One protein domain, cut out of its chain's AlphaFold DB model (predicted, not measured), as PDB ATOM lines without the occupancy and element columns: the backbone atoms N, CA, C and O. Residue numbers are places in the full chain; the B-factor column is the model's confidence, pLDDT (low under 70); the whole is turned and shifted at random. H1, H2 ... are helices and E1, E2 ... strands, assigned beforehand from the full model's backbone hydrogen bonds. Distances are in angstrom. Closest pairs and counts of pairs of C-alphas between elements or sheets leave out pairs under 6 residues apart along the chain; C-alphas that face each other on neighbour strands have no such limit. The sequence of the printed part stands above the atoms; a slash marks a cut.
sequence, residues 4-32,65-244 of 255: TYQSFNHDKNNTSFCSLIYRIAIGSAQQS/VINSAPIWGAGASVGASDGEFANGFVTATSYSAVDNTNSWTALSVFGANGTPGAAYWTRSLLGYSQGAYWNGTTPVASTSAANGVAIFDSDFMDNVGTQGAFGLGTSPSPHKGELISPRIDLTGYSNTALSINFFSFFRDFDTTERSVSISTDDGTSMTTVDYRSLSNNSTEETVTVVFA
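AT A GLANCE: This is residues 4 to 32 and 65 to 244 of the 255 residues of an uncharacterized protein of Nonlabens sp. Ci31 (UniProt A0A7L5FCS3). What is the shape? Two strongly twisted sheets, E3 E4 E7 E1 E9 E10 (mixed) and E5 E6 E2 E8 E11 (antiparallel), make a sandwich, face to face with strands crossed at 52 degrees. Little is regular: named elements, mostly strand, hold 80 of 209 printed residues. How large? It is compact, radius of gyration of the C-alphas 16.4 A, spanning 51 by 34 by 30 A.

IN THESE COORDINATES: Where are the strands? E3 is 90 to 92, E4 105 to 110, E7 175 to 180, E1 5 to 10 from C-alpha (221.473, 249.642, 171.649), E9 207 to 214, E10 223 to 226; E5 is 122 to 124, E6 149 to 152, E2 19 to 31, 30.1 A long, E8 193 to 202, E11 237 to 243, ending at C-alpha (226.582, 256.133, 161.317). Which are helices? H1 is 80 to 83, H2 154 to 159.

HOW THE PARTS SIT: How do strands pair? Antiparallel E7 and E1 have N 10 and O 175 3.2 A apart; antiparallel E2 and E8, N 25 and O 197 2.8 A. Where are the helices? H2, every O i to N i+4 pair within hydrogen-bond range, is on the first sheet; H1 stands at the second's level, height 1.5 A.

THE WHOLE: What is cut? Residues 33 to 64; C-alphas 32 and 65 are 5.9 A apart. Where is confidence low? 31 residues are under 70, among them 4 to 23.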
ATOM      1  N   THR A   4     219.231 253.604 170.399       49.53
ATOM      2  CA  THR A   4     220.609 253.245 170.713       49.53
ATOM      3  C   THR A   4     220.593 251.934 171.473       49.53
ATOM      4  O   THR A   4     219.987 251.893 172.539       49.53
ATOM      5  N   TYR A   5     221.227 250.896 170.934       53.00
ATOM      6  CA  TYR A   5     221.473 249.642 171.649       53.00
ATOM      7  C   TYR A   5     222.840 249.708 172.294       53.00
ATOM      8  O   TYR A   5     223.774 250.150 171.647       53.00
ATOM      9  N   GLN A   6     222.974 249.256 173.528       52.12
ATOM     10  CA  GLN A   6     224.271 248.907 174.102       52.12
ATOM     11  C   GLN A   6     224.193 247.449 174.512       52.12
ATOM     12  O   GLN A   6     223.601 247.130 175.541       52.12
ATOM     13  N   SER A   7     224.710 246.575 173.652       53.62
ATOM     14  CA  SER A   7     224.777 245.145 173.938       53.62
ATOM     15  C   SER A   7     226.073 244.831 174.659       53.62
ATOM     16  O   SER A   7     227.138 245.309 174.264       53.62
ATOM     17  N   PHE A   8     225.981 243.999 175.687       53.34
ATOM     18  CA  PHE A   8     227.128 243.431 176.370       53.34
ATOM     19  C   PHE A   8     226.909 241.932 176.534       53.34
ATOM     20  O   PHE A   8     225.874 241.545 177.067       53.34
ATOM     21  N   ASN A   9     227.855 241.103 176.085       52.62
ATOM     22  CA  ASN A   9     227.805 239.651 176.274       52.62
ATOM     23  C   ASN A   9     229.048 239.147 177.016       52.62
ATOM     24  O   ASN A   9     230.165 239.330 176.528       52.62
ATOM     25  N   HIS A  10     228.838 238.496 178.158       57.06
ATOM     26  CA  HIS A  10     229.881 237.879 178.980       57.06
ATOM     27  C   HIS A  10     229.856 236.362 178.799       57.06
ATOM     28  O   HIS A  10     228.775 235.795 178.892       57.06
ATOM     29  N   ASP A  11     230.999 235.705 178.561       52.31
ATOM     30  CA  ASP A  11     231.012 234.296 178.131       52.31
ATOM     31  C   ASP A  11     231.409 233.253 179.211       52.31
ATOM     32  O   ASP A  11     230.941 232.117 179.077       52.31
ATOM     33  N   LYS A  12     232.212 233.540 180.271       53.03
ATOM     34  CA  LYS A  12     232.679 232.501 181.249       53.03
ATOM     35  C   LYS A  12     233.087 232.946 182.680       53.03
ATOM     36  O   LYS A  12     233.637 234.020 182.883       53.03
ATOM     37  N   ASN A  13     232.973 231.977 183.613       44.00
ATOM     38  CA  ASN A  13     233.304 231.866 185.062       44.00
ATOM     39  C   ASN A  13     234.624 232.471 185.639       44.00
ATOM     40  O   ASN A  13     235.205 231.867 186.548       44.00
ATOM     41  N   ASN A  14     235.166 233.602 185.172       42.38
ATOM     42  CA  ASN A  14     236.245 234.271 185.919       42.38
ATOM     43  C   ASN A  14     236.362 235.788 185.656       42.38
ATOM     44  O   ASN A  14     236.417 236.225 184.515       42.38
ATOM     45  N   THR A  15     236.469 236.532 186.765       41.53
ATOM     46  CA  THR A  15     236.832 237.954 186.978       41.53
ATOM     47  C   THR A  15     236.226 239.068 186.095       41.53
ATOM     48  O   THR A  15     236.633 239.254 184.957       41.53
ATOM     49  N   SER A  16     235.437 239.939 186.751       48.56
ATOM     50  CA  SER A  16     235.366 241.416 186.624       48.56
ATOM     51  C   SER A  16     234.875 242.050 185.323       48.56
ATOM     52  O   SER A  16     235.662 242.422 184.456       48.56
ATOM     53  N   PHE A  17     233.587 242.382 185.289       58.56
ATOM     54  CA  PHE A  17     232.999 243.214 184.247       58.56
ATOM     55  C   PHE A  17     231.975 244.189 184.804       58.56
ATOM     56  O   PHE A  17     230.968 243.794 185.398       58.56
ATOM     57  N   CYS A  18     232.208 245.466 184.543       54.94
ATOM     58  CA  CYS A  18     231.197 246.496 184.674       54.94
ATOM     59  C   CYS A  18     231.328 247.419 183.468       54.94
ATOM     60  O   CYS A  18     232.420 247.937 183.227       54.94
ATOM     61  N   SER A  19     230.254 247.586 182.700       61.47
ATOM     62  CA  SER A  19     230.159 248.618 181.667       61.47
ATOM     63  C   SER A  19     229.275 249.726 182.206       61.47
ATOM     64  O   SER A  19     228.170 249.463 182.679       61.47
ATOM     65  N   LEU A  20     229.761 250.959 182.173       55.88
ATOM     66  CA  LEU A  20     228.994 252.103 182.624       55.88
ATOM     67  C   LEU A  20     228.957 253.182 181.548       55.88
ATOM     68  O   LEU A  20     229.977 253.522 180.942       55.88
ATOM     69  N   ILE A  21     227.766 253.739 181.361       61.44
ATOM     70  CA  ILE A  21     227.469 254.801 180.408       61.44
ATOM     71  C   ILE A  21     226.699 255.878 181.151       61.44
ATOM     72  O   ILE A  21     225.762 255.589 181.882       61.44
ATOM     73  N   TYR A  22     227.073 257.136 180.967       57.75
ATOM     74  CA  TYR A  22     226.584 258.210 181.847       57.75
ATOM     75  C   TYR A  22     225.866 259.316 181.109       57.75
ATOM     76  O   TYR A  22     225.066 260.053 181.679       57.75
ATOM     77  N   ARG A  23     226.195 259.452 179.831       57.16
ATOM     78  CA  ARG A  23     225.554 260.406 178.956       57.16
ATOM     79  C   ARG A  23     225.548 259.870 177.543       57.16
ATOM     80  O   ARG A  23     226.541 259.268 177.143       57.16
ATOM     81  N   ILE A  24     224.476 260.117 176.807       71.69
ATOM     82  CA  ILE A  24     224.354 259.839 175.380       71.69
ATOM     83  C   ILE A  24     223.840 261.106 174.709       71.69
ATOM     84  O   ILE A  24     222.866 261.710 175.156       71.69
ATOM     85  N   ALA A  25     224.510 261.507 173.636       72.06
ATOM     86  CA  ALA A  25     224.118 262.621 172.793       72.06
ATOM     87  C   ALA A  25     224.199 262.206 171.324       72.06
ATOM     88  O   ALA A  25     225.200 261.629 170.888       72.06
ATOM     89  N   ILE A  26     223.161 262.521 170.554       74.31
ATOM     90  CA  ILE A  26     223.143 262.318 169.106       74.31
ATOM     91  C   ILE A  26     223.462 263.644 168.435       74.31
ATOM     92  O   ILE A  26     222.806 264.645 168.699       74.31
ATOM     93  N   GLY A  27     224.460 263.655 167.560       73.81
ATOM     94  CA  GLY A  27     224.829 264.809 166.743       73.81
ATOM     95  C   GLY A  27     224.846 264.453 165.262       73.81
ATOM     96  O   GLY A  27     224.939 263.282 164.901       73.81
ATOM     97  N   SER A  28     224.811 265.448 164.384       72.56
ATOM     98  CA  SER A  28     225.125 265.238 162.967       72.56
ATOM     99  C   SER A  28     226.640 265.210 162.759       72.56
ATOM    100  O   SER A  28     227.362 265.996 163.378       72.56
ATOM    101  N   ALA A  29     227.102 264.370 161.843       68.06
ATOM    102  CA  ALA A  29     228.479 264.335 161.376       68.06
ATOM    103  C   ALA A  29     228.525 264.721 159.889       68.06
ATOM    104  O   ALA A  29     227.623 264.383 159.126       68.06
ATOM    105  N   GLN A  30     229.576 265.413 159.459       66.06
ATOM    106  CA  GLN A  30     229.838 265.676 158.042       66.06
ATOM    107  C   GLN A  30     231.215 265.156 157.666       66.06
ATOM    108  O   GLN A  30     232.158 265.300 158.436       66.06
ATOM    109  N   GLN A  31     231.347 264.540 156.495       60.12
ATOM    110  CA  GLN A  31     232.659 264.159 155.989       60.12
ATOM    111  C   GLN A  31     233.489 265.436 155.789       60.12
ATOM    112  O   GLN A  31     232.996 266.417 155.239       60.12
ATOM    113  N   SER A  32     234.723 265.465 156.290       52.94
ATOM    114  CA  SER A  32     235.612 266.604 156.103       52.94
ATOM    115  C   SER A  32     236.064 266.600 154.652       52.94
ATOM    116  O   SER A  32     236.838 265.733 154.242       52.94
ATOM    117  N   VAL A  65     233.778 265.347 160.645       70.81
ATOM    118  CA  VAL A  65     233.666 266.438 161.619       70.81
ATOM    119  C   VAL A  65     232.309 266.336 162.308       70.81
ATOM    120  O   VAL A  65     231.274 266.228 161.648       70.81
ATOM    121  N   ILE A  66     232.306 266.377 163.639       71.06
ATOM    122  CA  ILE A  66     231.083 266.397 164.447       71.06
ATOM    123  C   ILE A  66     230.612 267.848 164.602       71.06
ATOM    124  O   ILE A  66     231.390 268.710 165.012       71.06
ATOM    125  N   ASN A  67     229.344 268.126 164.285       70.00
ATOM    126  CA  ASN A  67     228.761 269.454 164.497       70.00
ATOM    127  C   ASN A  67     228.582 269.738 166.000       70.00
ATOM    128  O   ASN A  67     228.266 268.841 166.777       70.00
ATOM    129  N   SER A  68     228.787 270.994 166.414       63.53
ATOM    130  CA  SER A  68     229.020 271.354 167.825       63.53
ATOM    131  C   SER A  68     227.802 271.278 168.753       63.53
ATOM    132  O   SER A  68     227.992 271.226 169.967       63.53
ATOM    133  N   ALA A  69     226.574 271.273 168.224       81.94
ATOM    134  CA  ALA A  69     225.358 271.170 169.028       81.94
ATOM    135  C   ALA A  69     224.696 269.793 168.841       81.94
ATOM    136  O   ALA A  69     224.401 269.418 167.699       81.94
ATOM    137  N   PRO A  70     224.445 269.037 169.926       88.88
ATOM    138  CA  PRO A  70     223.715 267.781 169.836       88.88
ATOM    139  C   PRO A  70     222.251 268.027 169.446       88.88
ATOM    140  O   PRO A  70     221.618 268.984 169.889       88.88
ATOM    141  N   ILE A  71     221.728 267.137 168.607       90.56
ATOM    142  CA  ILE A  71     220.337 267.092 168.145       90.56
ATOM    143  C   ILE A  71     219.423 266.632 169.287       90.56
ATOM    144  O   ILE A  71     218.337 267.173 169.479       90.56
ATOM    145  N   TRP A  72     219.875 265.636 170.054       92.44
ATOM    146  CA  TRP A  72     219.141 265.041 171.167       92.44
ATOM    147  C   TRP A  72     220.104 264.536 172.242       92.44
ATOM    148  O   TRP A  72     221.228 264.132 171.932       92.44
ATOM    149  N   GLY A  73     219.638 264.489 173.488       91.31
ATOM    150  CA  GLY A  73     220.356 263.875 174.599       91.31
ATOM    151  C   GLY A  73     221.182 264.881 175.391       91.31
ATOM    152  O   GLY A  73     220.880 266.073 175.408       91.31
ATOM    153  N   ALA A  74     222.221 264.406 176.074       88.44
ATOM    154  CA  ALA A  74     222.999 265.223 177.001       88.44
ATOM    155  C   ALA A  74     223.557 266.494 176.336       88.44
ATOM    156  O   ALA A  74     224.200 266.436 175.286       88.44
ATOM    157  N   GLY A  75     223.312 267.647 176.960       88.50
ATOM    158  CA  GLY A  75     223.688 268.960 176.427       88.50
ATOM    159  C   GLY A  75     222.829 269.490 175.266       88.50
ATOM    160  O   GLY A  75     223.109 270.588 174.785       88.50
ATOM    161  N   ALA A  76     221.799 268.767 174.811       90.44
ATOM    162  CA  ALA A  76     220.836 269.248 173.815       90.44
ATOM    163  C   ALA A  76     219.662 269.991 174.472       90.44
ATOM    164  O   ALA A  76     219.414 269.869 175.668       90.44
ATOM    165  N   SER A  77     218.886 270.738 173.684       91.44
ATOM    166  CA  SER A  77     217.616 271.317 174.155       91.44
ATOM    167  C   SER A  77     216.492 270.281 174.270       91.44
ATOM    168  O   SER A  77     215.524 270.507 174.993       91.44
ATOM    169  N   VAL A  78     216.615 269.148 173.572       90.31
ATOM    170  CA  VAL A  78     215.628 268.064 173.535       90.31
ATOM    171  C   VAL A  78     216.245 266.795 174.116       90.31
ATOM    172  O   VAL A  78     217.340 266.394 173.731       90.31
ATOM    173  N   GLY A  79     215.538 266.150 175.045       90.75
ATOM    174  CA  GLY A  79     215.967 264.874 175.619       90.75
ATOM    175  C   GLY A  79     217.194 264.950 176.526       90.75
ATOM    176  O   GLY A  79     217.781 263.912 176.800       90.75
ATOM    177  N   ALA A  80     217.594 266.136 177.006       91.31
ATOM    178  CA  ALA A  80     218.741 266.292 177.910       91.31
ATOM    179  C   ALA A  80     218.659 265.357 179.120       91.31
ATOM    180  O   ALA A  80     219.578 264.584 179.374       91.31
ATOM    181  N   SER A  81     217.519 265.369 179.812       91.88
ATOM    182  CA  SER A  81     217.275 264.512 180.971       91.88
ATOM    183  C   SER A  81     217.326 263.026 180.618       91.88
ATOM    184  O   SER A  81     217.856 262.236 181.395       91.88
ATOM    185  N   ASP A  82     216.826 262.631 179.447       91.31
ATOM    186  CA  ASP A  82     216.878 261.238 179.004       91.31
ATOM    187  C   ASP A  82     218.310 260.826 178.664       91.31
ATOM    188  O   ASP A  82     218.784 259.797 179.140       91.31
ATOM    189  N   GLY A  83     219.031 261.648 177.901       89.94
ATOM    190  CA  GLY A  83     220.429 261.421 177.550       89.94
ATOM    191  C   GLY A  83     221.373 261.431 178.751       89.94
ATOM    192  O   GLY A  83     222.463 260.895 178.636       89.94
ATOM    193  N   GLU A  84     220.968 261.993 179.890       90.88
ATOM    194  CA  GLU A  84     221.704 262.001 181.165       90.88
ATOM    195  C   GLU A  84     221.141 260.998 182.185       90.88
ATOM    196  O   GLU A  84     221.465 261.057 183.371       90.88
ATOM    197  N   PHE A  85     220.279 260.083 181.730       91.50
ATOM    198  CA  PHE A  85     219.660 259.036 182.540       91.50
ATOM    199  C   PHE A  85     218.976 259.570 183.804       91.50
ATOM    200  O   PHE A  85     219.090 258.967 184.864       91.50
ATOM    201  N   ALA A  86     218.246 260.684 183.728       92.31
ATOM    202  CA  ALA A  86     217.587 261.305 184.882       92.31
ATOM    203  C   ALA A  86     216.478 260.439 185.510       92.31
ATOM    204  O   ALA A  86     216.197 260.559 186.702       92.31
ATOM    205  N   ASN A  87     215.863 259.552 184.725       92.25
ATOM    206  CA  ASN A  87     214.722 258.728 185.125       92.25
ATOM    207  C   ASN A  87     215.087 257.238 185.188       92.25
ATOM    208  O   ASN A  87     216.023 256.787 184.529       92.25
ATOM    209  N   GLY A  88     214.338 256.465 185.982       91.88
ATOM    210  CA  GLY A  88     214.503 255.009 186.071       91.88
ATOM    211  C   GLY A  88     214.240 254.291 184.742       91.88
ATOM    212  O   GLY A  88     213.494 254.786 183.899       91.88
ATOM    213  N   PHE A  89     214.852 253.119 184.570       93.25
ATOM    214  CA  PHE A  89     214.679 252.290 183.375       93.25
ATOM    215  C   PHE A  89     213.483 251.351 183.534       93.25
ATOM    216  O   PHE A  89     213.247 250.814 184.619       93.25
ATOM    217  N   VAL A  90     212.753 251.125 182.446       93.56
ATOM    218  CA  VAL A  90     211.731 250.076 182.355       93.56
ATOM    219  C   VAL A  90     212.433 248.757 182.055       93.56
ATOM    220  O   VAL A  90     213.277 248.707 181.167       93.56
ATOM    221  N   THR A  91     212.125 247.684 182.778       93.81
ATOM    222  CA  THR A  91     212.702 246.365 182.491       93.81
ATOM    223  C   THR A  91     211.813 245.569 181.543       93.81
ATOM    224  O   THR A  91     210.588 245.596 181.656       93.81
ATOM    225  N   ALA A  92     212.428 244.832 180.618       92.62
ATOM    226  CA  ALA A  92     211.719 243.971 179.674       92.62
ATOM    227  C   ALA A  92     212.499 242.678 179.393       92.62
ATOM    228  O   ALA A  92     213.719 242.631 179.522       92.62
ATOM    229  N   THR A  93     211.805 241.614 178.989       93.12
ATOM    230  CA  THR A  93     212.414 240.342 178.528       93.12
ATOM    231  C   THR A  93     212.184 240.084 177.039       93.12
ATOM    232  O   THR A  93     212.589 239.057 176.504       93.12
ATOM    233  N   SER A  94     211.495 241.001 176.366       89.44
ATOM    234  CA  SER A  94     211.276 241.017 174.924       89.44
ATOM    235  C   SER A  94     211.178 242.465 174.476       89.44
ATOM    236  O   SER A  94     210.587 243.272 175.186       89.44
ATOM    237  N   TYR A  95     211.722 242.783 173.307       84.56
ATOM    238  CA  TYR A  95     211.571 244.109 172.722       84.56
ATOM    239  C   TYR A  95     210.182 244.276 172.094       84.56
ATOM    240  O   TYR A  95     209.771 243.452 171.276       84.56
ATOM    241  N   SER A  96     209.497 245.369 172.423       82.75
ATOM    242  CA  SER A  96     208.356 245.868 171.667       82.75
ATOM    243  C   SER A  96     208.556 247.335 171.305       82.75
ATOM    244  O   SER A  96     208.990 248.149 172.119       82.75
ATOM    245  N   ALA A  97     208.160 247.703 170.088       73.38
ATOM    246  CA  ALA A  97     208.247 249.074 169.589       73.38
ATOM    247  C   ALA A  97     207.453 250.094 170.427       73.38
ATOM    248  O   ALA A  97     207.682 251.297 170.304       73.38
ATOM    249  N   VAL A  98     206.503 249.644 171.252       71.56
ATOM    250  CA  VAL A  98     205.733 250.514 172.157       71.56
ATOM    251  C   VAL A  98     206.387 250.700 173.530       71.56
ATOM    252  O   VAL A  98     206.008 251.625 174.247       71.56
ATOM    253  N   ASP A  99     207.382 249.881 173.889       67.19
ATOM    254  CA  ASP A  99     208.005 249.902 175.222       67.19
ATOM    255  C   ASP A  99     208.889 251.144 175.434       67.19
ATOM    256  O   ASP A  99     209.151 251.551 176.564       67.19
ATOM    257  N   ASN A 100     209.309 251.798 174.348       70.38
ATOM    258  CA  ASN A 100     210.300 252.871 174.347       70.38
ATOM    259  C   ASN A 100     209.729 254.245 173.966       70.38
ATOM    260  O   ASN A 100     210.440 255.087 173.423       70.38
ATOM    261  N   THR A 101     208.448 254.514 174.217       76.94
ATOM    262  CA  THR A 101     207.866 255.805 173.804       76.94
ATOM    263  C   THR A 101     208.508 256.993 174.519       76.94
ATOM    264  O   THR A 101     208.843 257.968 173.857       76.94
ATOM    265  N   ASN A 102     208.743 256.891 175.834       82.81
ATOM    266  CA  ASN A 102     209.227 258.004 176.666       82.81
ATOM    267  C   ASN A 102     210.245 257.586 177.744       82.81
ATOM    268  O   ASN A 102     210.461 258.315 178.710       82.81
ATOM    269  N   SER A 103     210.807 256.377 177.683       88.81
ATOM    270  CA  SER A 103     211.719 255.887 178.725       88.81
ATOM    271  C   SER A 103     212.753 254.923 178.167       88.81
ATOM    272  O   SER A 103     212.513 254.233 177.177       88.81
ATOM    273  N   TRP A 104     213.908 254.886 178.826       92.81
ATOM    274  CA  TRP A 104     214.915 253.866 178.574       92.81
ATOM    275  C   TRP A 104     214.383 252.495 178.980       92.81
ATOM    276  O   TRP A 104     213.843 252.339 180.077       92.81
ATOM    277  N   THR A 105     214.578 251.505 178.117       92.69
ATOM    278  CA  THR A 105     214.252 250.107 178.400       92.69
ATOM    279  C   THR A 105     215.536 249.314 178.630       92.69
ATOM    280  O   THR A 105     216.399 249.251 177.759       92.69
ATOM    281  N   ALA A 106     215.666 248.706 179.805       93.75
ATOM    282  CA  ALA A 106     216.678 247.708 180.118       93.75
ATOM    283  C   ALA A 106     216.126 246.322 179.751       93.75
ATOM    284  O   ALA A 106     215.313 245.739 180.472       93.75
ATOM    285  N   LEU A 107     216.555 245.803 178.608       92.56
ATOM    286  CA  LEU A 107     216.137 244.512 178.082       92.56
ATOM    287  C   LEU A 107     217.131 243.428 178.509       92.56
ATOM    288  O   LEU A 107     218.321 243.541 178.230       92.56
ATOM    289  N   SER A 108     216.651 242.353 179.136       93.62
ATOM    290  CA  SER A 108     217.442 241.124 179.265       93.62
ATOM    291  C   SER A 108     217.197 240.256 178.035       93.62
ATOM    292  O   SER A 108     216.058 239.879 177.763       93.62
ATOM    293  N   VAL A 109     218.260 239.949 177.293       91.81
ATOM    294  CA  VAL A 109     218.180 239.173 176.046       91.81
ATOM    295  C   VAL A 109     218.353 237.688 176.334       91.81
ATOM    296  O   VAL A 109     217.539 236.872 175.911       91.81
ATOM    297  N   PHE A 110     219.389 237.327 177.093       90.88
ATOM    298  CA  PHE A 110     219.566 235.971 177.607       90.88
ATOM    299  C   PHE A 110     220.408 235.951 178.886       90.88
ATOM    300  O   PHE A 110     221.190 236.864 179.144       90.88
ATOM    301  N   GLY A 111     220.254 234.887 179.670       87.44
ATOM    302  CA  GLY A 111     221.188 234.444 180.707       87.44
ATOM    303  C   GLY A 111     221.733 233.046 180.394       87.44
ATOM    304  O   GLY A 111     221.525 232.536 179.291       87.44
ATOM    305  N   ALA A 112     222.369 232.396 181.376       85.31
ATOM    306  CA  ALA A 112     223.133 231.157 181.168       85.31
ATOM    307  C   ALA A 112     222.374 230.012 180.468       85.31
ATOM    308  O   ALA A 112     222.974 229.188 179.783       85.31
ATOM    309  N   ASN A 113     221.046 229.969 180.606       86.94
ATOM    310  CA  ASN A 113     220.193 228.945 179.998       86.94
ATOM    311  C   ASN A 113     219.714 229.299 178.574       86.94
ATOM    312  O   ASN A 113     218.864 228.601 178.023       86.94
ATOM    313  N   GLY A 114     220.201 230.397 177.984       87.06
ATOM    314  CA  GLY A 114     219.809 230.869 176.650       87.06
ATOM    315  C   GLY A 114     218.450 231.576 176.588       87.06
ATOM    316  O   GLY A 114     218.002 231.949 175.508       87.06
ATOM    317  N   THR A 115     217.787 231.780 177.726       89.44
ATOM    318  CA  THR A 115     216.527 232.532 177.849       89.44
ATOM    319  C   THR A 115     216.764 233.845 178.590       89.44
ATOM    320  O   THR A 115     217.666 233.874 179.431       89.44
ATOM    321  N   PRO A 116     215.963 234.904 178.358       90.94
ATOM    322  CA  PRO A 116     216.001 236.122 179.166       90.94
ATOM    323  C   PRO A 116     216.042 235.824 180.670       90.94
ATOM    324  O   PRO A 116     215.309 234.960 181.159       90.94
ATOM    325  N   GLY A 117     216.928 236.515 181.383       85.31
ATOM    326  CA  GLY A 117     217.165 236.360 182.816       85.31
ATOM    327  C   GLY A 117     217.100 237.710 183.528       85.31
ATOM    328  O   GLY A 117     216.295 238.566 183.173       85.31
ATOM    329  N   ALA A 118     217.963 237.917 184.523       91.81
ATOM    330  CA  ALA A 118     218.075 239.186 185.251       91.81
ATOM    331  C   ALA A 118     219.242 240.069 184.756       91.81
ATOM    332  O   ALA A 118     219.796 240.855 185.524       91.81
ATOM    333  N   ALA A 119     219.634 239.922 183.486       91.38
ATOM    334  CA  ALA A 119     220.748 240.647 182.870       91.38
ATOM    335  C   ALA A 119     220.317 242.059 182.443       91.38
ATOM    336  O   ALA A 119     220.132 242.329 181.256       91.38
ATOM    337  N   TYR A 120     220.090 242.943 183.413       93.19
ATOM    338  CA  TYR A 120     219.540 244.278 183.177       93.19
ATOM    339  C   TYR A 120     220.570 245.381 183.366       93.19
ATOM    340  O   TYR A 120     221.277 245.427 184.366       93.19
ATOM    341  N   TRP A 121     220.554 246.362 182.468       93.12
ATOM    342  CA  TRP A 121     221.112 247.669 182.786       93.12
ATOM    343  C   TRP A 121     220.353 248.290 183.960       93.12
ATOM    344  O   TRP A 121     219.127 248.224 184.037       93.12
ATOM    345  N   THR A 122     221.082 248.917 184.874       92.69
ATOM    346  CA  THR A 122     220.518 249.564 186.060       92.69
ATOM    347  C   THR A 122     220.906 251.027 186.103       92.69
ATOM    348  O   THR A 122     221.964 251.415 185.610       92.69
ATOM    349  N   ARG A 123     220.047 251.857 186.697       92.25
ATOM    350  CA  ARG A 123     220.364 253.260 186.942       92.25
ATOM    351  C   ARG A 123     220.997 253.433 188.319       92.25
ATOM    352  O   ARG A 123     220.434 252.980 189.312       92.25
ATOM    353  N   SER A 124     222.089 254.184 188.393       88.81
ATOM    354  CA  SER A 124     222.727 254.616 189.638       88.81
ATOM    355  C   SER A 124     222.889 256.133 189.678       88.81
ATOM    356  O   SER A 124     223.140 256.761 188.657       88.81
ATOM    357  N   LEU A 125     222.756 256.717 190.868       88.06
ATOM    358  CA  LEU A 125     223.068 258.130 191.140       88.06
ATOM    359  C   LEU A 125     224.472 258.328 191.717       88.06
ATOM    360  O   LEU A 125     224.905 259.452 191.947       88.06
ATOM    361  N   LEU A 126     225.160 257.228 192.019       84.19
ATOM    362  CA  LEU A 126     226.448 257.258 192.700       84.19
ATOM    363  C   LEU A 126     227.589 256.777 191.798       84.19
ATOM    364  O   LEU A 126     228.741 257.053 192.100       84.19
ATOM    365  N   GLY A 127     227.291 256.062 190.706       82.75
ATOM    366  CA  GLY A 127     228.311 255.596 189.757       82.75
ATOM    367  C   GLY A 127     229.252 254.516 190.310       82.75
ATOM    368  O   GLY A 127     230.359 254.359 189.803       82.75
ATOM    369  N   TYR A 128     228.835 253.788 191.353       85.12
ATOM    370  CA  TYR A 128     229.573 252.636 191.878       85.12
ATOM    371  C   TYR A 128     229.067 251.341 191.249       85.12
ATOM    372  O   TYR A 128     227.866 251.071 191.270       85.12
ATOM    373  N   SER A 129     230.003 250.527 190.761       85.75
ATOM    374  CA  SER A 129     229.766 249.105 190.515       85.75
ATOM    375  C   SER A 129     229.729 248.346 191.845       85.75
ATOM    376  O   SER A 129     230.458 248.666 192.787       85.75
ATOM    377  N   GLN A 130     228.871 247.336 191.908       88.38
ATOM    378  CA  GLN A 130     228.769 246.344 192.975       88.38
ATOM    379  C   GLN A 130     229.579 245.079 192.653       88.38
ATOM    380  O   GLN A 130     229.599 244.142 193.450       88.38
ATOM    381  N   GLY A 131     230.235 245.030 191.491       85.38
ATOM    382  CA  GLY A 131     231.076 243.918 191.080       85.38
ATOM    383  C   GLY A 131     232.170 243.618 192.104       85.38
ATOM    384  O   GLY A 131     232.853 244.524 192.590       85.38
ATOM    385  N   ALA A 132     232.365 242.332 192.398       83.56
ATOM    386  CA  ALA A 132     233.351 241.807 193.340       83.56
ATOM    387  C   ALA A 132     234.754 242.379 193.138       83.56
ATOM    388  O   ALA A 132     235.513 242.575 194.086       83.56
ATOM    389  N   TYR A 133     235.108 242.644 191.888       79.94
ATOM    390  CA  TYR A 133     236.444 243.073 191.522       79.94
ATOM    391  C   TYR A 133     236.531 244.549 191.160       79.94
ATOM    392  O   TYR A 133     237.604 245.006 190.762       79.94
ATOM    393  N   TRP A 134     235.446 245.310 191.316       78.44
ATOM    394  CA  TRP A 134     235.487 246.771 191.268       78.44
ATOM    395  C   TRP A 134     236.473 247.341 192.294       78.44
ATOM    396  O   TRP A 134     237.074 248.387 192.065       78.44
ATOM    397  N   ASN A 135     236.668 246.620 193.407       69.50
ATOM    398  CA  ASN A 135     237.517 247.002 194.535       69.50
ATOM    399  C   ASN A 135     237.072 248.308 195.228       69.50
ATOM    400  O   ASN A 135     237.806 248.856 196.039       69.50
ATOM    401  N   GLY A 136     235.865 248.810 194.932       63.03
ATOM    402  CA  GLY A 136     235.138 249.806 195.729       63.03
ATOM    403  C   GLY A 136     235.759 251.201 195.869       63.03
ATOM    404  O   GLY A 136     235.221 252.013 196.616       63.03
ATOM    405  N   THR A 137     236.875 251.515 195.207       62.12
ATOM    406  CA  THR A 137     237.694 252.668 195.620       62.12
ATOM    407  C   THR A 137     237.302 254.011 195.019       62.12
ATOM    408  O   THR A 137     237.615 255.036 195.622       62.12
ATOM    409  N   THR A 138     236.610 254.055 193.881       75.94
ATOM    410  CA  THR A 138     236.244 255.329 193.242       75.94
ATOM    411  C   THR A 138     234.925 255.195 192.500       75.94
ATOM    412  O   THR A 138     234.794 254.237 191.752       75.94
ATOM    413  N   PRO A 139     233.958 256.114 192.659       79.06
ATOM    414  CA  PRO A 139     232.878 256.224 191.691       79.06
ATOM    415  C   PRO A 139     233.485 256.652 190.357       79.06
ATOM    416  O   PRO A 139     234.455 257.413 190.336       79.06
ATOM    417  N   VAL A 140     232.923 256.183 189.252       73.00
ATOM    418  CA  VAL A 140     233.352 256.680 187.944       73.00
ATOM    419  C   VAL A 140     232.998 258.159 187.827       73.00
ATOM    420  O   VAL A 140     231.879 258.576 188.153       73.00
ATOM    421  N   ALA A 141     233.956 258.963 187.373       69.44
ATOM    422  CA  ALA A 141     233.826 260.409 187.359       69.44
ATOM    423  C   ALA A 141     232.965 260.872 186.174       69.44
ATOM    424  O   ALA A 141     233.462 261.215 185.105       69.44
ATOM    425  N   SER A 142     231.645 260.944 186.368       68.44
ATOM    426  CA  SER A 142     230.752 261.552 185.379       68.44
ATOM    427  C   SER A 142     230.256 262.934 185.781       68.44
ATOM    428  O   SER A 142     229.727 263.151 186.871       68.44
ATOM    429  N   THR A 143     230.325 263.851 184.818       70.38
ATOM    430  CA  THR A 143     229.726 265.191 184.901       70.38
ATOM    431  C   THR A 143     228.197 265.168 185.009       70.38
ATOM    432  O   THR A 143     227.622 266.127 185.514       70.38
ATOM    433  N   SER A 144     227.543 264.075 184.601       75.38
ATOM    434  CA  SER A 144     226.096 263.852 184.723       75.38
ATOM    435  C   SER A 144     225.716 262.886 185.850       75.38
ATOM    436  O   SER A 144     224.541 262.555 185.975       75.38
ATOM    437  N   ALA A 145     226.656 262.439 186.700       73.62
ATOM    438  CA  ALA A 145     226.371 261.442 187.746       73.62
ATOM    439  C   ALA A 145     225.221 261.855 188.687       73.62
ATOM    440  O   ALA A 145     224.455 261.004 189.132       73.62
ATOM    441  N   ALA A 146     225.065 263.161 188.938       82.12
ATOM    442  CA  ALA A 146     223.961 263.708 189.726       82.12
ATOM    443  C   ALA A 146     222.577 263.452 189.098       82.12
ATOM    444  O   ALA A 146     221.589 263.342 189.823       82.12
ATOM    445  N   ASN A 147     222.513 263.340 187.768       87.94
ATOM    446  CA  ASN A 147     221.298 263.019 187.024       87.94
ATOM    447  C   ASN A 147     221.149 261.511 186.866       87.94
ATOM    448  O   ASN A 147     220.069 260.987 187.118       87.94
ATOM    449  N   GLY A 148     222.220 260.795 186.537       88.38
ATOM    450  CA  GLY A 148     222.206 259.344 186.528       88.38
ATOM    451  C   GLY A 148     223.316 258.710 185.710       88.38
ATOM    452  O   GLY A 148     224.048 259.347 184.954       88.38
ATOM    453  N   VAL A 149     223.426 257.403 185.903       87.50
ATOM    454  CA  VAL A 149     224.396 256.518 185.272       87.50
ATOM    455  C   VAL A 149     223.695 255.223 184.911       87.50
ATOM    456  O   VAL A 149     223.051 254.635 185.776       87.50
ATOM    457  N   ALA A 150     223.858 254.747 183.685       91.06
ATOM    458  CA  ALA A 150     223.524 253.386 183.306       91.06
ATOM    459  C   ALA A 150     224.700 252.445 183.612       91.06
ATOM    460  O   ALA A 150     225.822 252.683 183.172       91.06
ATOM    461  N   ILE A 151     224.439 251.372 184.352       90.06
ATOM    462  CA  ILE A 151     225.423 250.377 184.781       90.06
ATOM    463  C   ILE A 151     224.953 248.996 184.335       90.06
ATOM    464  O   ILE A 151     223.883 248.539 184.746       90.06
ATOM    465  N   PHE A 152     225.778 248.314 183.549       90.94
ATOM    466  CA  PHE A 152     225.689 246.878 183.330       90.94
ATOM    467  C   PHE A 152     226.698 246.173 184.231       90.94
ATOM    468  O   PHE A 152     227.884 246.065 183.914       90.94
ATOM    469  N   ASP A 153     226.223 245.744 185.397       89.56
ATOM    470  CA  ASP A 153     227.059 245.208 186.471       89.56
ATOM    471  C   ASP A 153     227.211 243.686 186.375       89.56
ATOM    472  O   ASP A 153     226.864 242.938 187.286       89.56
ATOM    473  N   SER A 154     227.683 243.220 185.222       87.31
ATOM    474  CA  SER A 154     227.801 241.796 184.879       87.31
ATOM    475  C   SER A 154     228.553 240.965 185.918       87.31
ATOM    476  O   SER A 154     228.154 239.840 186.195       87.31
ATOM    477  N   ASP A 155     229.599 241.518 186.540       85.62
ATOM    478  CA  ASP A 155     230.339 240.851 187.617       85.62
ATOM    479  C   ASP A 155     229.425 240.552 188.809       85.62
ATOM    480  O   ASP A 155     229.343 239.419 189.272       85.62
ATOM    481  N   PHE A 156     228.671 241.556 189.263       89.31
ATOM    482  CA  PHE A 156     227.705 241.397 190.347       89.31
ATOM    483  C   PHE A 156     226.578 240.430 189.965       89.31
ATOM    484  O   PHE A 156     226.163 239.601 190.776       89.31
ATOM    485  N   MET A 157     226.105 240.499 188.719       91.62
ATOM    486  CA  MET A 157     225.085 239.586 188.201       91.62
ATOM    487  C   MET A 157     225.567 238.136 188.118       91.62
ATOM    488  O   MET A 157     224.739 237.238 188.242       91.62
ATOM    489  N   ASP A 158     226.871 237.904 187.949       88.19
ATOM    490  CA  ASP A 158     227.474 236.572 187.921       88.19
ATOM    491  C   ASP A 158     227.816 236.042 189.324       88.19
ATOM    492  O   ASP A 158     227.583 234.864 189.594       88.19
ATOM    493  N   ASN A 159     228.318 236.889 190.234       88.50
ATOM    494  CA  ASN A 159     228.929 236.443 191.497       88.50
ATOM    495  C   ASN A 159     228.440 237.130 192.786       88.50
ATOM    496  O   ASN A 159     229.050 236.965 193.845       88.50
ATOM    497  N   VAL A 160     227.350 237.903 192.732       91.69
ATOM    498  CA  VAL A 160     226.768 238.612 193.895       91.69
ATOM    499  C   VAL A 160     227.772 239.568 194.563       91.69
ATOM    500  O   VAL A 160     227.712 239.830 195.764       91.69
ATOM    501  N   GLY A 161     228.757 240.068 193.815       87.88
ATOM    502  CA  GLY A 161     229.779 240.965 194.353       87.88
ATOM    503  C   GLY A 161     230.800 240.269 195.256       87.88
ATOM    504  O   GLY A 161     231.524 240.937 195.992       87.88
ATOM    505  N   THR A 162     230.882 238.934 195.220       88.81
ATOM    506  CA  THR A 162     231.850 238.155 195.999       88.81
ATOM    507  C   THR A 162     232.888 237.500 195.092       88.81
ATOM    508  O   THR A 162     232.571 236.695 194.216       88.81
ATOM    509  N   GLN A 163     234.164 237.808 195.331       86.25
ATOM    510  CA  GLN A 163     235.276 237.237 194.572       86.25
ATOM    511  C   GLN A 163     235.272 235.704 194.684       86.25
ATOM    512  O   GLN A 163     235.268 235.150 195.782       86.25
ATOM    513  N   GLY A 164     235.298 235.018 193.539       84.12
ATOM    514  CA  GLY A 164     235.286 233.553 193.470       84.12
ATOM    515  C   GLY A 164     233.905 232.893 193.570       84.12
ATOM    516  O   GLY A 164     233.820 231.682 193.385       84.12
ATOM    517  N   ALA A 165     232.826 233.644 193.813       89.00
ATOM    518  CA  ALA A 165     231.456 233.123 193.898       89.00
ATOM    519  C   ALA A 165     230.766 233.015 192.520       89.00
ATOM    520  O   ALA A 165     229.593 233.352 192.379       89.00
ATOM    521  N   PHE A 166     231.505 232.588 191.493       86.94
ATOM    522  CA  PHE A 166     231.044 232.592 190.100       86.94
ATOM    523  C   PHE A 166     229.781 231.759 189.886       86.94
ATOM    524  O   PHE A 166     229.631 230.672 190.451       86.94
ATOM    525  N   GLY A 167     228.890 232.274 189.044       88.12
ATOM    526  CA  GLY A 167     227.618 231.648 188.696       88.12
ATOM    527  C   GLY A 167     226.591 231.541 189.830       88.12
ATOM    528  O   GLY A 167     225.582 230.856 189.666       88.12
ATOM    529  N   LEU A 168     226.823 232.196 190.973       90.75
ATOM    530  CA  LEU A 168     225.868 232.258 192.089       90.75
ATOM    531  C   LEU A 168     224.984 233.514 192.057       90.75
ATOM    532  O   LEU A 168     224.110 233.675 192.909       90.75
ATOM    533  N   GLY A 169     225.224 234.413 191.100       90.69
ATOM    534  CA  GLY A 169     224.481 235.650 190.919       90.69
ATOM    535  C   GLY A 169     223.104 235.486 190.282       90.69
ATOM    536  O   GLY A 169     222.651 234.390 189.954       90.69
ATOM    537  N   THR A 170     222.397 236.608 190.143       91.81
ATOM    538  CA  THR A 170     221.023 236.655 189.614       91.81
ATOM    539  C   THR A 170     220.944 236.369 188.117       91.81
ATOM    540  O   THR A 170     219.895 235.960 187.622       91.81
ATOM    541  N   SER A 171     222.040 236.579 187.392       91.12
ATOM    542  CA  SER A 171     222.179 236.222 185.990       91.12
ATOM    543  C   SER A 171     223.593 235.700 185.745       91.12
ATOM    544  O   SER A 171     224.443 236.450 185.267       91.12
ATOM    545  N   PRO A 172     223.859 234.419 186.057       89.62
ATOM    546  CA  PRO A 172     225.129 233.774 185.751       89.62
ATOM    547  C   PRO A 172     225.505 233.932 184.280       89.62
ATOM    548  O   PRO A 172     224.631 233.989 183.408       89.62
ATOM    549  N   SER A 173     226.802 234.000 184.004       83.75
ATOM    550  CA  SER A 173     227.321 233.933 182.641       83.75
ATOM    551  C   SER A 173     227.029 232.573 181.971       83.75
ATOM    552  O   SER A 173     226.977 231.546 182.653       83.75
ATOM    553  N   PRO A 174     226.838 232.530 180.638       87.94
ATOM    554  CA  PRO A 174     226.814 233.677 179.743       87.94
ATOM    555  C   PRO A 174     225.526 234.497 179.838       87.94
ATOM    556  O   PRO A 174     224.452 233.945 180.065       87.94
ATOM    557  N   HIS A 175     225.604 235.812 179.653       88.94
ATOM    558  CA  HIS A 175     224.415 236.665 179.669       88.94
ATOM    559  C   HIS A 175     224.564 237.910 178.803       88.94
ATOM    560  O   HIS A 175     225.663 238.442 178.646       88.94
ATOM    561  N   LYS A 176     223.424 238.403 178.305       89.25
ATOM    562  CA  LYS A 176     223.324 239.615 177.498       89.25
ATOM    563  C   LYS A 176     222.180 240.510 177.940       89.25
ATOM    564  O   LYS A 176     221.038 240.062 178.083       89.25
ATOM    565  N   GLY A 177     222.500 241.790 178.091       90.88
ATOM    566  CA  GLY A 177     221.529 242.853 178.300       90.88
ATOM    567  C   GLY A 177     221.712 243.985 177.302       90.88
ATOM    568  O   GLY A 177     222.817 244.248 176.828       90.88
ATOM    569  N   GLU A 178     220.609 244.657 177.003       90.94
ATOM    570  CA  GLU A 178     220.543 245.796 176.098       90.94
ATOM    571  C   GLU A 178     219.905 246.985 176.811       90.94
ATOM    572  O   GLU A 178     218.941 246.841 177.564       90.94
ATOM    573  N   LEU A 179     220.458 248.174 176.587       92.25
ATOM    574  CA  LEU A 179     219.851 249.433 176.995       92.25
ATOM    575  C   LEU A 179     219.322 250.129 175.746       92.25
ATOM    576  O   LEU A 179     220.102 250.414 174.846       92.25
ATOM    577  N   ILE A 180     218.013 250.363 175.704       91.00
ATOM    578  CA  ILE A 180     217.248 250.820 174.539       91.00
ATOM    579  C   ILE A 180     216.710 252.215 174.845       91.00
ATOM    580  O   ILE A 180     215.989 252.395 175.827       91.00
ATOM    581  N   SER A 181     217.063 253.207 174.028       90.94
ATOM    582  CA  SER A 181     216.621 254.595 174.223       90.94
ATOM    583  C   SER A 181     215.119 254.774 174.003       90.94
ATOM    584  O   SER A 181     214.518 253.988 173.263       90.94
ATOM    585  N   PRO A 182     214.521 255.852 174.550       89.12
ATOM    586  CA  PRO A 182     213.248 256.348 174.049       89.12
ATOM    587  C   PRO A 182     213.302 256.618 172.537       89.12
ATOM    588  O   PRO A 182     214.381 256.788 171.962       89.12
ATOM    589  N   ARG A 183     212.138 256.735 171.893       86.94
ATOM    590  CA  ARG A 183     212.045 257.191 170.503       86.94
ATOM    591  C   ARG A 183     212.561 258.620 170.370       86.94
ATOM    592  O   ARG A 183     212.056 259.538 171.009       86.94
ATOM    593  N   ILE A 184     213.518 258.802 169.467       87.94
ATOM    594  CA  ILE A 184     214.098 260.109 169.147       87.94
ATOM    595  C   ILE A 184     213.527 260.612 167.819       87.94
ATOM    596  O   ILE A 184     213.660 259.939 166.786       87.94
ATOM    597  N   ASP A 185     212.901 261.789 167.854       87.38
ATOM    598  CA  ASP A 185     212.481 262.522 166.658       87.38
ATOM    599  C   ASP A 185     213.707 263.143 165.980       87.38
ATOM    600  O   ASP A 185     214.451 263.910 166.589       87.38
ATOM    601  N   LEU A 186     213.917 262.788 164.713       86.62
ATOM    602  CA  LEU A 186     215.004 263.306 163.882       86.62
ATOM    603  C   LEU A 186     214.468 263.930 162.598       86.62
ATOM    604  O   LEU A 186     215.119 263.904 161.548       86.62
ATOM    605  N   THR A 187     213.264 264.489 162.668       87.81
ATOM    606  CA  THR A 187     212.695 265.292 161.591       87.81
ATOM    607  C   THR A 187     213.701 266.351 161.133       87.81
ATOM    608  O   THR A 187     214.267 267.090 161.934       87.81
ATOM    609  N   GLY A 188     213.954 266.399 159.823       87.56
ATOM    610  CA  GLY A 188     214.947 267.294 159.216       87.56
ATOM    611  C   GLY A 188     216.357 266.710 159.058       87.56
ATOM    612  O   GLY A 188     217.168 267.321 158.372       87.56
ATOM    613  N   TYR A 189     216.637 265.518 159.599       88.31
ATOM    614  CA  TYR A 189     217.951 264.855 159.508       88.31
ATOM    615  C   TYR A 189     217.959 263.621 158.587       88.31
ATOM    616  O   TYR A 189     218.796 262.728 158.718       88.31
ATOM    617  N   SER A 190     217.038 263.559 157.620       88.75
ATOM    618  CA  SER A 190     217.112 262.593 156.513       88.75
ATOM    619  C   SER A 190     218.401 262.787 155.710       88.75
ATOM    620  O   SER A 190     218.822 263.927 155.506       88.75
ATOM    621  N   ASN A 191     218.997 261.704 155.203       87.94
ATOM    622  CA  ASN A 191     220.238 261.741 154.413       87.94
ATOM    623  C   ASN A 191     221.409 262.462 155.114       87.94
ATOM    624  O   ASN A 191     222.278 263.034 154.460       87.94
ATOM    625  N   THR A 192     221.422 262.454 156.446       87.75
ATOM    626  CA  THR A 192     222.461 263.064 157.280       87.75
ATOM    627  C   THR A 192     223.200 261.977 158.049       87.75
ATOM    628  O   THR A 192     222.573 261.155 158.721       87.75
ATOM    629  N   ALA A 193     224.531 261.975 157.986       89.75
ATOM    630  CA  ALA A 193     225.321 261.100 158.839       89.75
ATOM    631  C   ALA A 193     225.125 261.499 160.304       89.75
ATOM    632  O   ALA A 193     225.150 262.680 160.659       89.75
ATOM    633  N   LEU A 194     224.923 260.506 161.158       89.81
ATOM    634  CA  LEU A 194     224.693 260.714 162.581       89.81
ATOM    635  C   LEU A 194     225.899 260.242 163.378       89.81
ATOM    636  O   LEU A 194     226.633 259.354 162.958       89.81
ATOM    637  N   SER A 195     226.089 260.829 164.547       90.19
ATOM    638  CA  SER A 195     227.063 260.393 165.535       90.19
ATOM    639  C   SER A 195     226.378 260.198 166.873       90.19
ATOM    640  O   SER A 195     225.533 261.003 167.259       90.19
ATOM    641  N   ILE A 196     226.757 259.142 167.579       89.31
ATOM    642  CA  ILE A 196     226.390 258.917 168.970       89.31
ATOM    643  C   ILE A 196     227.647 259.149 169.792       89.31
ATOM    644  O   ILE A 196     228.661 258.482 169.593       89.31
ATOM    645  N   ASN A 197     227.569 260.110 170.701       87.94
ATOM    646  CA  ASN A 197     228.634 260.463 171.620       87.94
ATOM    647  C   ASN A 197     228.203 260.043 173.014       87.94
ATOM    648  O   ASN A 197     227.154 260.477 173.492       87.94
ATOM    649  N   PHE A 198     229.001 259.214 173.670       87.19
ATOM    650  CA  PHE A 198     228.695 258.771 175.017       87.19
ATOM    651  C   PHE A 198     229.943 258.652 175.864       87.19
ATOM    652  O   PHE A 198     231.016 258.325 175.371       87.19
ATOM    653  N   PHE A 199     229.807 258.953 177.149       85.31
ATOM    654  CA  PHE A 199     230.894 258.725 178.093       85.31
ATOM    655  C   PHE A 199     230.836 257.278 178.559       85.31
ATOM    656  O   PHE A 199     229.778 256.844 179.023       85.31
ATOM    657  N   SER A 200     231.938 256.551 178.421       84.94
ATOM    658  CA  SER A 200     232.036 255.127 178.714       84.94
ATOM    659  C   SER A 200     233.178 254.867 179.682       84.94
ATOM    660  O   SER A 200     234.248 255.459 179.578       84.94
ATOM    661  N   PHE A 201     232.958 253.908 180.570       85.12
ATOM    662  CA  PHE A 201     234.013 253.206 181.286       85.12
ATOM    663  C   PHE A 201     233.671 251.726 181.278       85.12
ATOM    664  O   PHE A 201     232.511 251.358 181.474       85.12
ATOM    665  N   PHE A 202     234.664 250.874 181.057       84.12
ATOM    666  CA  PHE A 202     234.457 249.438 181.129       84.12
ATOM    667  C   PHE A 202     235.713 248.724 181.606       84.12
ATOM    668  O   PHE A 202     236.832 249.203 181.418       84.12
ATOM    669  N   ARG A 203     235.514 247.546 182.193       80.69
ATOM    670  CA  ARG A 203     236.583 246.582 182.457       80.69
ATOM    671  C   ARG A 203     236.284 245.301 181.703       80.69
ATOM    672  O   ARG A 203     235.227 244.719 181.905       80.69
ATOM    673  N   ASP A 204     237.196 244.938 180.809       75.44
ATOM    674  CA  ASP A 204     237.070 243.789 179.917       75.44
ATOM    675  C   ASP A 204     238.097 242.704 180.254       75.44
ATOM    676  O   ASP A 204     239.241 242.999 180.620       75.44
ATOM    677  N   PHE A 205     237.670 241.460 180.080       72.31
ATOM    678  CA  PHE A 205     238.446 240.234 180.242       72.31
ATOM    679  C   PHE A 205     237.987 239.155 179.235       72.31
ATOM    680  O   PHE A 205     238.823 238.513 178.610       72.31
ATOM    681  N   ASP A 206     236.674 239.009 179.034       74.38
ATOM    682  CA  ASP A 206     235.975 238.006 178.214       74.38
ATOM    683  C   ASP A 206     234.568 238.513 177.807       74.38
ATOM    684  O   ASP A 206     233.526 237.977 178.212       74.38
ATOM    685  N   THR A 207     234.557 239.621 177.056       77.81
ATOM    686  CA  THR A 207     233.362 240.192 176.418       77.81
ATOM    687  C   THR A 207     233.345 239.858 174.927       77.81
ATOM    688  O   THR A 207     234.260 240.222 174.178       77.81
ATOM    689  N   THR A 208     232.274 239.235 174.442       80.88
ATOM    690  CA  THR A 208     232.160 238.898 173.011       80.88
ATOM    691  C   THR A 208     231.482 239.978 172.179       80.88
ATOM    692  O   THR A 208     231.739 240.062 170.976       80.88
ATOM    693  N   GLU A 209     230.697 240.854 172.809       83.25
ATOM    694  CA  GLU A 209     230.017 241.962 172.145       83.25
ATOM    695  C   GLU A 209     230.026 243.228 173.001       83.25
ATOM    696  O   GLU A 209     229.701 243.186 174.185       83.25
ATOM    697  N   ARG A 210     230.363 244.354 172.365       84.69
ATOM    698  CA  ARG A 210     230.157 245.697 172.895       84.69
ATOM    699  C   ARG A 210     229.880 246.642 171.734       84.69
ATOM    700  O   ARG A 210     230.785 247.057 171.009       84.69
ATOM    701  N   SER A 211     228.600 246.886 171.500       86.38
ATOM    702  CA  SER A 211     228.112 247.482 170.262       86.38
ATOM    703  C   SER A 211     227.161 248.641 170.524       86.38
ATOM    704  O   SER A 211     226.497 248.686 171.556       86.38
ATOM    705  N   VAL A 212     227.126 249.581 169.577       89.38
ATOM    706  CA  VAL A 212     226.088 250.602 169.467       89.38
ATOM    707  C   VAL A 212     225.320 250.403 168.178       89.38
ATOM    708  O   VAL A 212     225.929 250.289 167.115       89.38
ATOM    709  N   SER A 213     223.995 250.407 168.255       88.62
ATOM    710  CA  SER A 213     223.141 250.310 167.067       88.62
ATOM    711  C   SER A 213     222.205 251.497 166.922       88.62
ATOM    712  O   SER A 213     221.952 252.203 167.890       88.62
ATOM    713  N   ILE A 214     221.703 251.700 165.706       89.06
ATOM    714  CA  ILE A 214     220.617 252.614 165.356       89.06
ATOM    715  C   ILE A 214     219.598 251.828 164.528       89.06
ATOM    716  O   ILE A 214     219.968 251.174 163.552       89.06
ATOM    717  N   SER A 215     218.322 251.947 164.880       88.25
ATOM    718  CA  SER A 215     217.192 251.590 164.013       88.25
ATOM    719  C   SER A 215     216.487 252.854 163.549       88.25
ATOM    720  O   SER A 215     216.411 253.801 164.323       88.25
ATOM    721  N   THR A 216     215.959 252.858 162.325       89.12
ATOM    722  CA  THR A 216     215.076 253.911 161.790       89.12
ATOM    723  C   THR A 216     213.650 253.420 161.518       89.12
ATOM    724  O   THR A 216     212.831 254.170 160.994       89.12
ATOM    725  N   ASP A 217     213.345 252.180 161.906       85.38
ATOM    726  CA  ASP A 217     212.125 251.429 161.589       85.38
ATOM    727  C   ASP A 217     211.577 250.677 162.815       85.38
ATOM    728  O   ASP A 217     211.189 249.506 162.750       85.38
ATOM    729  N   ASP A 218     211.562 251.366 163.956       83.19
ATOM    730  CA  ASP A 218     211.000 250.870 165.213       83.19
ATOM    731  C   ASP A 218     211.603 249.549 165.711       83.19
ATOM    732  O   ASP A 218     210.966 248.751 166.396       83.19
ATOM    733  N   GLY A 219     212.877 249.343 165.414       81.50
ATOM    734  CA  GLY A 219     213.653 248.187 165.823       81.50
ATOM    735  C   GLY A 219     213.491 246.957 164.931       81.50
ATOM    736  O   GLY A 219     213.942 245.876 165.308       81.50
ATOM    737  N   THR A 220     212.881 247.111 163.752       84.12
ATOM    738  CA  THR A 220     212.759 246.027 162.765       84.12
ATOM    739  C   THR A 220     214.116 245.687 162.146       84.12
ATOM    740  O   THR A 220     214.433 244.513 161.946       84.12
ATOM    741  N   SER A 221     214.945 246.698 161.877       86.62
ATOM    742  CA  SER A 221     216.318 246.548 161.407       86.62
ATOM    743  C   SER A 221     217.287 247.428 162.196       86.62
ATOM    744  O   SER A 221     216.931 248.478 162.733       86.62
ATOM    745  N   MET A 222     218.539 246.969 162.276       86.75
ATOM    746  CA  MET A 222     219.617 247.626 163.015       86.75
ATOM    747  C   MET A 222     220.811 247.872 162.112       86.75
ATOM    748  O   MET A 222     221.318 246.955 161.467       86.75
ATOM    749  N   THR A 223     221.325 249.097 162.141       90.62
ATOM    750  CA  THR A 223     222.714 249.364 161.768       90.62
ATOM    751  C   THR A 223     223.542 249.306 163.042       90.62
ATOM    752  O   THR A 223     223.284 250.086 163.950       90.62
ATOM    753  N   THR A 224     224.520 248.403 163.120       88.62
ATOM    754  CA  THR A 224     225.310 248.146 164.337       88.62
ATOM    755  C   THR A 224     226.784 248.452 164.104       88.62
ATOM    756  O   THR A 224     227.343 248.083 163.074       88.62
ATOM    757  N   VAL A 225     227.422 249.083 165.086       88.56
ATOM    758  CA  VAL A 225     228.866 249.310 165.141       88.56
ATOM    759  C   VAL A 225     229.414 248.708 166.430       88.56
ATOM    760  O   VAL A 225     228.971 249.046 167.523       88.56
ATOM    761  N   ASP A 226     230.404 247.832 166.305       88.56
ATOM    762  CA  ASP A 226     231.221 247.384 167.430       88.56
ATOM    763  C   ASP A 226     232.200 248.500 167.817       88.56
ATOM    764  O   ASP A 226     232.978 248.959 166.977       88.56
ATOM    765  N   TYR A 227     232.152 248.955 169.069       85.75
ATOM    766  CA  TYR A 227     232.985 250.065 169.538       85.75
ATOM    767  C   TYR A 227     234.185 249.610 170.380       85.75
ATOM    768  O   TYR A 227     234.865 250.441 170.993       85.75
ATOM    769  N   ARG A 228     234.509 248.307 170.383       84.25
ATOM    770  CA  ARG A 228     235.669 247.776 171.118       84.25
ATOM    771  C   ARG A 228     236.999 248.356 170.662       84.25
ATOM    772  O   ARG A 228     237.892 248.516 171.482       84.25
ATOM    773  N   SER A 229     237.121 248.706 169.385       86.81
ATOM    774  CA  SER A 229     238.309 249.364 168.830       86.81
ATOM    775  C   SER A 229     238.341 250.879 169.055       86.81
ATOM    776  O   SER A 229     239.362 251.506 168.789       86.81
ATOM    777  N   LEU A 230     237.238 251.473 169.523       87.31
ATOM    778  CA  LEU A 230     237.078 252.920 169.702       87.31
ATOM    779  C   LEU A 230     237.297 253.369 171.149       87.31
ATOM    780  O   LEU A 230     237.139 254.548 171.448       87.31
ATOM    781  N   SER A 231     237.592 252.433 172.054       85.44
ATOM    782  CA  SER A 231     237.757 252.721 173.476       85.44
ATOM    783  C   SER A 231     238.690 251.729 174.158       85.44
ATOM    784  O   SER A 231     238.708 250.539 173.834       85.44
ATOM    785  N   ASN A 232     239.455 252.219 175.123       87.12
ATOM    786  CA  ASN A 232     240.470 251.474 175.844       87.12
ATOM    787  C   ASN A 232     239.900 250.843 177.115       87.12
ATOM    788  O   ASN A 232     239.114 251.444 177.847       87.12
ATOM    789  N   ASN A 233     240.343 249.620 177.407       85.56
ATOM    790  CA  ASN A 233     239.975 248.931 178.640       85.56
ATOM    791  C   ASN A 233     240.390 249.755 179.868       85.56
ATOM    792  O   ASN A 233     241.493 250.303 179.912       85.56
ATOM    793  N   SER A 234     239.522 249.808 180.879       83.38
ATOM    794  CA  SER A 234     239.747 250.511 182.147       83.38
ATOM    795  C   SER A 234     240.046 252.006 181.988       83.38
ATOM    796  O   SER A 234     240.735 252.589 182.823       83.38
ATOM    797  N   THR A 235     239.540 252.625 180.919       85.50
ATOM    798  CA  THR A 235     239.680 254.061 180.657       85.50
ATOM    799  C   THR A 235     238.309 254.726 180.668       85.50
ATOM    800  O   THR A 235     237.345 254.195 180.120       85.50
ATOM    801  N   GLU A 236     238.221 255.877 181.330       84.94
ATOM    802  CA  GLU A 236     237.055 256.754 181.267       84.94
ATOM    803  C   GLU A 236     237.227 257.718 180.093       84.94
ATOM    804  O   GLU A 236     238.154 258.530 180.081       84.94
ATOM    805  N   GLU A 237     236.353 257.640 179.095       86.94
ATOM    806  CA  GLU A 237     236.468 258.491 177.911       86.94
ATOM    807  C   GLU A 237     235.131 258.740 177.216       86.94
ATOM    808  O   GLU A 237     234.144 258.032 177.412       86.94
ATOM    809  N   THR A 238     235.097 259.779 176.378       86.75
ATOM    810  CA  THR A 238     233.993 259.951 175.429       86.75
ATOM    811  C   THR A 238     234.276 259.114 174.191       86.75
ATOM    812  O   THR A 238     235.277 259.326 173.515       86.75
ATOM    813  N   VAL A 239     233.361 258.202 173.885       87.88
ATOM    814  CA  VAL A 239     233.350 257.397 172.669       87.88
ATOM    815  C   VAL A 239     232.413 258.050 171.662       87.88
ATOM    816  O   VAL A 239     231.278 258.402 171.996       87.88
ATOM    817  N   THR A 240     232.880 258.182 170.425       90.12
ATOM    818  CA  THR A 240     232.087 258.679 169.298       90.12
ATOM    819  C   THR A 240     231.918 257.570 168.271       90.12
ATOM    820  O   THR A 240     232.894 257.071 167.716       90.12
ATOM    821  N   VAL A 241     230.671 257.210 167.985       89.75
ATOM    822  CA  VAL A 241     230.309 256.228 166.960       89.75
ATOM    823  C   VAL A 241     229.591 256.946 165.827       89.75
ATOM    824  O   VAL A 241     228.600 257.627 166.073       89.75
ATOM    825  N   VAL A 242     230.073 256.800 164.591       90.94
ATOM    826  CA  VAL A 242     229.495 257.460 163.409       90.94
ATOM    827  C   VAL A 242     228.711 256.463 162.558       90.94
ATOM    828  O   VAL A 242     229.216 255.411 162.177       90.94
ATOM    829  N   PHE A 243     227.491 256.847 162.200       89.81
ATOM    830  CA  PHE A 243     226.582 256.133 161.317       89.81
ATOM    831  C   PHE A 243     226.401 256.934 160.031       89.81
ATOM    832  O   PHE A 243     225.499 257.765 159.906       89.81
ATOM    833  N   ALA A 244     227.285 256.685 159.064       89.44
ATOM    834  CA  ALA A 244     227.348 257.461 157.827       89.44
ATOM    835  C   ALA A 244     226.087 257.329 156.955       89.44
ATOM    836  O   ALA A 244     225.728 258.266 156.249       89.44
TER     837      ALA A 244